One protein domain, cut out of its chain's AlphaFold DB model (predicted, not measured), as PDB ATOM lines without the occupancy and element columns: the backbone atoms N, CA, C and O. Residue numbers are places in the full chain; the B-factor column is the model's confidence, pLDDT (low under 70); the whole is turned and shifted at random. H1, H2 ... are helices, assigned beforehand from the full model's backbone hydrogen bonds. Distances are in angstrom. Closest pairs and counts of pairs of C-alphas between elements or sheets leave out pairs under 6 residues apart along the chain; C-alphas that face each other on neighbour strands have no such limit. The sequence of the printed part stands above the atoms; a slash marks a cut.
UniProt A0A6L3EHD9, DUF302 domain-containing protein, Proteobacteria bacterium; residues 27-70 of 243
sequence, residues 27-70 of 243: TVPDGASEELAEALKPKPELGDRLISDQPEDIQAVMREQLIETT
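What this domain is: This is residues 27 to 70 of the 243 residues of the protein "DUF302 domain-containing protein" of Proteobacteria bacterium (UniProt A0A6L3EHD9). Two helices, short H1 and longer H2, sit slanted to each other at a steep angle, and the long link between them swings out as an open loop whose residues 42 to 49 stick out from the body. The two helices come near each other around Leu 36 and Ile 58, with few contacts between them. The printed part has 44 residues with two named helices, H1 then H2, and no named strand. The class is all helix, though under half of the residues, 20 of the 44, are in named elements. The whole is compact, with a radius of gyration of the C-alphas of 10.6 A, and spans 26 by 26 by 17 A.

Where its parts are: Begin at C-alpha 27, at (353.124, 343.288, 453.239). Go on to C-alpha 34 at (362.861, 337.222, 446.212), where H1 begins; it takes in residues 34 to 39 and is 8.5 A long from first to last C-alpha. Then find C-alpha 56 at (365.934, 335.821, 461.553); from there H2, residues 56 to 69, runs 20.2 A to C-alpha 69 at (348.427, 345.421, 464.587).

How they stand to each other: Look at Leu 36 and Ile 58: their C-alphas, the closest of H1 and H2, are 6.2 A apart. The helices are close but not clearly touching, with 2 pairs of C-alphas within 8 A. Their lines stand at a steep tilt of 57 degrees, and they run the same way. In H1 every O i to N i+4 pair is within hydrogen-bond range; in H2, 8 of 10 are.

The domain as a whole: The C-alphas of Gly 31 and Asp 48, the two farthest apart, are 28.2 A apart. The link from H1 to H2, residues 40 to 55, is long, and its residues 42 to 49 stand free. Without them the body spans 26 by 21 by 15 A. The printed part has no cut, its mean pLDDT is 88.0, and no printed residue is under 70.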
ATOM      1  N   THR A  27     352.742 342.443 454.372       83.62
ATOM      2  CA  THR A  27     353.124 343.288 453.239       83.62
ATOM      3  C   THR A  27     354.573 343.016 452.860       83.62
ATOM      4  O   THR A  27     355.428 342.897 453.736       83.62
ATOM      5  N   VAL A  28     354.877 342.937 451.564       83.50
ATOM      6  CA  VAL A  28     356.258 342.780 451.087       83.50
ATOM      7  C   VAL A  28     356.925 344.163 451.040       83.50
ATOM      8  O   VAL A  28     356.426 345.016 450.307       83.50
ATOM      9  N   PRO A  29     358.020 344.412 451.789       83.62
ATOM     10  CA  PRO A  29     358.711 345.701 451.758       83.62
ATOM     11  C   PRO A  29     359.302 346.026 450.381       83.62
ATOM     12  O   PRO A  29     359.740 345.132 449.649       83.62
ATOM     13  N   ASP A  30     359.396 347.316 450.057       83.06
ATOM     14  CA  ASP A  30     360.065 347.770 448.837       83.06
ATOM     15  C   ASP A  30     361.543 347.343 448.833       83.06
ATOM     16  O   ASP A  30     362.290 347.591 449.779       83.06
ATOM     17  N   GLY A  31     361.976 346.693 447.748       84.19
ATOM     18  CA  GLY A  31     363.344 346.178 447.617       84.19
ATOM     19  C   GLY A  31     363.620 344.869 448.367       84.19
ATOM     20  O   GLY A  31     364.784 344.477 448.465       84.19
ATOM     21  N   ALA A  32     362.587 344.185 448.875       85.75
ATOM     22  CA  ALA A  32     362.721 342.857 449.469       85.75
ATOM     23  C   ALA A  32     363.400 341.858 448.513       85.75
ATOM     24  O   ALA A  32     363.179 341.878 447.299       85.75
ATOM     25  N   SER A  33     364.207 340.952 449.075       89.31
ATOM     26  CA  SER A  33     364.744 339.819 448.321       89.31
ATOM     27  C   SER A  33     363.606 338.923 447.820       89.31
ATOM     28  O   SER A  33     362.531 338.869 448.419       89.31
ATOM     29  N   GLU A  34     363.840 338.188 446.731       89.12
ATOM     30  CA  GLU A  34     362.861 337.222 446.212       89.12
ATOM     31  C   GLU A  34     362.508 336.160 447.266       89.12
ATOM     32  O   GLU A  34     361.348 335.778 447.398       89.12
ATOM     33  N   GLU A  35     363.491 335.757 448.075       87.62
ATOM     34  CA  GLU A  35     363.313 334.833 449.196       87.62
ATOM     35  C   GLU A  35     362.380 335.398 450.275       87.62
ATOM     36  O   GLU A  35     361.433 334.722 450.677       87.62
ATOM     37  N   LEU A  36     362.577 336.655 450.690       88.06
ATOM     38  CA  LEU A  36     361.707 337.325 451.658       88.06
ATOM     39  C   LEU A  36     360.295 337.513 451.089       88.06
ATOM     40  O   LEU A  36     359.309 337.187 451.749       88.06
ATOM     41  N   ALA A  37     360.181 337.990 449.849       88.50
ATOM     42  CA  ALA A  37     358.894 338.173 449.185       88.50
ATOM     43  C   ALA A  37     358.120 336.853 449.063       88.50
ATOM     44  O   ALA A  37     356.902 336.829 449.220       88.50
ATOM     45  N   GLU A  38     358.814 335.746 448.802       88.50
ATOM     46  CA  GLU A  38     358.223 334.413 448.766       88.50
ATOM     47  C   GLU A  38     357.856 333.909 450.167       88.50
ATOM     48  O   GLU A  38     356.820 333.265 450.322       88.50
ATOM     49  N   ALA A  39     358.650 334.197 451.198       86.75
ATOM     50  CA  ALA A  39     358.373 333.791 452.578       86.75
ATOM     51  C   ALA A  39     357.126 334.460 453.176       86.75
ATOM     52  O   ALA A  39     356.413 333.831 453.957       86.75
ATOM     53  N   LEU A  40     356.830 335.702 452.783       85.88
ATOM     54  CA  LEU A  40     355.682 336.469 453.284       85.88
ATOM     55  C   LEU A  40     354.341 336.086 452.631       85.88
ATOM     56  O   LEU A  40     353.284 336.499 453.110       85.88
ATOM     57  N   LYS A  41     354.349 335.284 451.557       85.69
ATOM     58  CA  LYS A  41     353.116 334.840 450.886       85.69
ATOM     59  C   LYS A  41     352.322 333.843 451.743       85.69
ATOM     60  O   LYS A  41     352.919 332.988 452.403       85.69
ATOM     61  N   PRO A  42     350.977 333.871 451.678       83.94
ATOM     62  CA  PRO A  42     350.142 332.865 452.322       83.94
ATOM     63  C   PRO A  42     350.356 331.495 451.667       83.94
ATOM     64  O   PRO A  42     350.318 331.368 450.446       83.94
ATOM     65  N   LYS A  43     350.571 330.470 452.495       84.56
ATOM     66  CA  LYS A  43     350.941 329.110 452.059       84.56
ATOM     67  C   LYS A  43     350.172 328.031 452.829       84.56
ATOM     68  O   LYS A  43     350.784 327.310 453.620       84.56
ATOM     69  N   PRO A  44     348.832 327.967 452.738       81.81
ATOM     70  CA  PRO A  44     348.019 327.052 453.551       81.81
ATOM     71  C   PRO A  44     348.418 325.572 453.404       81.81
ATOM     72  O   PRO A  44     348.267 324.796 454.343       81.81
ATOM     73  N   GLU A  45     348.979 325.185 452.261       86.81
ATOM     74  CA  GLU A  45     349.438 323.831 451.937       86.81
ATOM     75  C   GLU A  45     350.599 323.325 452.801       86.81
ATOM     76  O   GLU A  45     350.791 322.117 452.918       86.81
ATOM     77  N   LEU A  46     351.364 324.228 453.416       84.25
ATOM     78  CA  LEU A  46     352.518 323.872 454.244       84.25
ATOM     79  C   LEU A  46     352.150 323.547 455.702       84.25
ATOM     80  O   LEU A  46     353.006 323.069 456.440       84.25
ATOM     81  N   GLY A  47     350.901 323.780 456.119       84.75
ATOM     82  CA  GLY A  47     350.432 323.469 457.473       84.75
ATOM     83  C   GLY A  47     351.048 324.340 458.577       84.75
ATOM     84  O   GLY A  47     351.335 325.528 458.371       84.75
ATOM     85  N   ASP A  48     351.193 323.737 459.763       86.19
ATOM     86  CA  ASP A  48     351.586 324.386 461.018       86.19
ATOM     87  C   ASP A  48     353.009 324.950 460.953       86.19
ATOM     88  O   ASP A  48     353.971 324.221 460.709       86.19
ATOM     89  N   ARG A  49     353.151 326.256 461.206       87.94
ATOM     90  CA  ARG A  49     354.441 326.958 461.252       87.94
ATOM     91  C   ARG A  49     354.399 328.075 462.271       87.94
ATOM     92  O   ARG A  49     353.402 328.792 462.361       87.94
ATOM     93  N   LEU A  50     355.503 328.268 462.981       91.19
ATOM     94  CA  LEU A  50     355.673 329.416 463.856       91.19
ATOM     95  C   LEU A  50     356.546 330.472 463.179       91.19
ATOM     96  O   LEU A  50     357.456 330.160 462.409       91.19
ATOM     97  N   ILE A  51     356.306 331.738 463.531       90.44
ATOM     98  CA  ILE A  51     357.216 332.834 463.166       90.44
ATOM     99  C   ILE A  51     358.613 332.530 463.713       90.44
ATOM    100  O   ILE A  51     359.592 332.731 463.012       90.44
ATOM    101  N   SER A  52     358.714 331.966 464.920       93.25
ATOM    102  CA  SER A  52     359.993 331.590 465.537       93.25
ATOM    103  C   SER A  52     360.813 330.570 464.745       93.25
ATOM    104  O   SER A  52     362.007 330.454 465.004       93.25
ATOM    105  N   ASP A  53     360.189 329.850 463.811       91.88
ATOM    106  CA  ASP A  53     360.852 328.825 463.005       91.88
ATOM    107  C   ASP A  53     361.396 329.394 461.681       91.88
ATOM    108  O   ASP A  53     362.087 328.691 460.947       91.88
ATOM    109  N   GLN A  54     361.075 330.652 461.350       89.94
ATOM    110  CA  GLN A  54     361.556 331.318 460.136       89.94
ATOM    111  C   GLN A  54     362.994 331.844 460.313       89.94
ATOM    112  O   GLN A  54     363.426 332.074 461.443       89.94
ATOM    113  N   PRO A  55     363.745 332.089 459.226       92.50
ATOM    114  CA  PRO A  55     365.012 332.824 459.279       92.50
ATOM    115  C   PRO A  55     364.896 334.190 459.987       92.50
ATOM    116  O   PRO A  55     363.846 334.831 459.939       92.50
ATOM    117  N   GLU A  56     365.958 334.631 460.675       93.19
ATOM    118  CA  GLU A  56     365.934 335.821 461.553       93.19
ATOM    119  C   GLU A  56     365.526 337.117 460.832       93.19
ATOM    120  O   GLU A  56     364.828 337.955 461.405       93.19
ATOM    121  N   ASP A  57     365.921 337.275 459.572       89.88
ATOM    122  CA  ASP A  57     365.564 338.407 458.716       89.88
ATOM    123  C   ASP A  57     364.064 338.425 458.381       89.88
ATOM    124  O   ASP A  57     363.415 339.467 458.489       89.88
ATOM    125  N   ILE A  58     363.479 337.262 458.078       90.62
ATOM    126  CA  ILE A  58     362.032 337.106 457.868       90.62
ATOM    127  C   ILE A  58     361.269 337.354 459.176       90.62
ATOM    128  O   ILE A  58     360.252 338.052 459.181       90.62
ATOM    129  N   GLN A  59     361.771 336.835 460.303       93.75
ATOM    130  CA  GLN A  59     361.176 337.083 461.620       93.75
ATOM    131  C   GLN A  59     361.115 338.568 461.953       93.75
ATOM    132  O   GLN A  59     360.102 339.022 462.487       93.75
ATOM    133  N   ALA A  60     362.189 339.310 461.673       92.31
ATOM    134  CA  ALA A  60     362.263 340.737 461.957       92.31
ATOM    135  C   ALA A  60     361.154 341.501 461.222       92.31
ATOM    136  O   ALA A  60     360.395 342.223 461.866       92.31
ATOM    137  N   VAL A  61     360.989 341.251 459.919       90.81
ATOM    138  CA  VAL A  61     359.958 341.898 459.089       90.81
ATOM    139  C   VAL A  61     358.547 341.528 459.548       90.81
ATOM    140  O   VAL A  61     357.698 342.402 459.716       90.81
ATOM    141  N   MET A  62     358.287 340.241 459.807       90.69
ATOM    142  CA  MET A  62     356.979 339.796 460.304       90.69
ATOM    143  C   MET A  62     356.639 340.433 461.656       90.69
ATOM    144  O   MET A  62     355.519 340.891 461.873       90.69
ATOM    145  N   ARG A  63     357.598 340.474 462.588       92.62
ATOM    146  CA  ARG A  63     357.383 341.049 463.921       92.62
ATOM    147  C   ARG A  63     357.195 342.560 463.874       92.62
ATOM    148  O   ARG A  63     356.388 343.056 464.649       92.62
ATOM    149  N   GLU A  64     357.904 343.267 463.000       91.00
ATOM    150  CA  GLU A  64     357.731 344.710 462.808       91.00
ATOM    151  C   GLU A  64     356.290 345.044 462.407       91.00
ATOM    152  O   GLU A  64     355.645 345.851 463.070       91.00
ATOM    153  N   GLN A  65     355.738 344.327 461.427       88.62
ATOM    154  CA  GLN A  65     354.351 344.524 460.988       88.62
ATOM    155  C   GLN A  65     353.328 344.155 462.075       88.62
ATOM    156  O   GLN A  65     352.313 344.830 462.235       88.62
ATOM    157  N   LEU A  66     353.594 343.110 462.866       89.81
ATOM    158  CA  LEU A  66     352.708 342.704 463.963       89.81
ATOM    159  C   LEU A  66     352.728 343.664 465.155       89.81
ATOM    160  O   LEU A  66     351.763 343.703 465.919       89.81
ATOM    161  N   ILE A  67     353.802 344.430 465.360       89.12
ATOM    162  CA  ILE A  67     353.875 345.397 466.466       89.12
ATOM    163  C   ILE A  67     352.796 346.476 466.329       89.12
ATOM    164  O   ILE A  67     352.321 346.973 467.348       89.12
ATOM    165  N   GLU A  68     352.404 346.818 465.104       83.06
ATOM    166  CA  GLU A  68     351.401 347.852 464.836       83.06
ATOM    167  C   GLU A  68     349.963 347.330 464.924       83.06
ATOM    168  O   GLU A  68     349.044 348.101 465.189       83.06
ATOM    169  N   THR A  69     349.760 346.027 464.725       83.38
ATOM    170  CA  THR A  69     348.427 345.421 464.587       83.38
ATOM    171  C   THR A  69     348.008 344.565 465.777       83.38
ATOM    172  O   THR A  69     346.854 344.146 465.840       83.38
ATOM    173  N   THR A  70     348.911 344.309 466.731       88.69
ATOM    174  CA  THR A  70     348.646 343.435 467.882       88.69
ATOM    175  C   THR A  70     348.834 344.149 469.215       88.69
ATOM    176  O   THR A  70     349.885 344.728 469.509       88.69
TER     177      THR A  70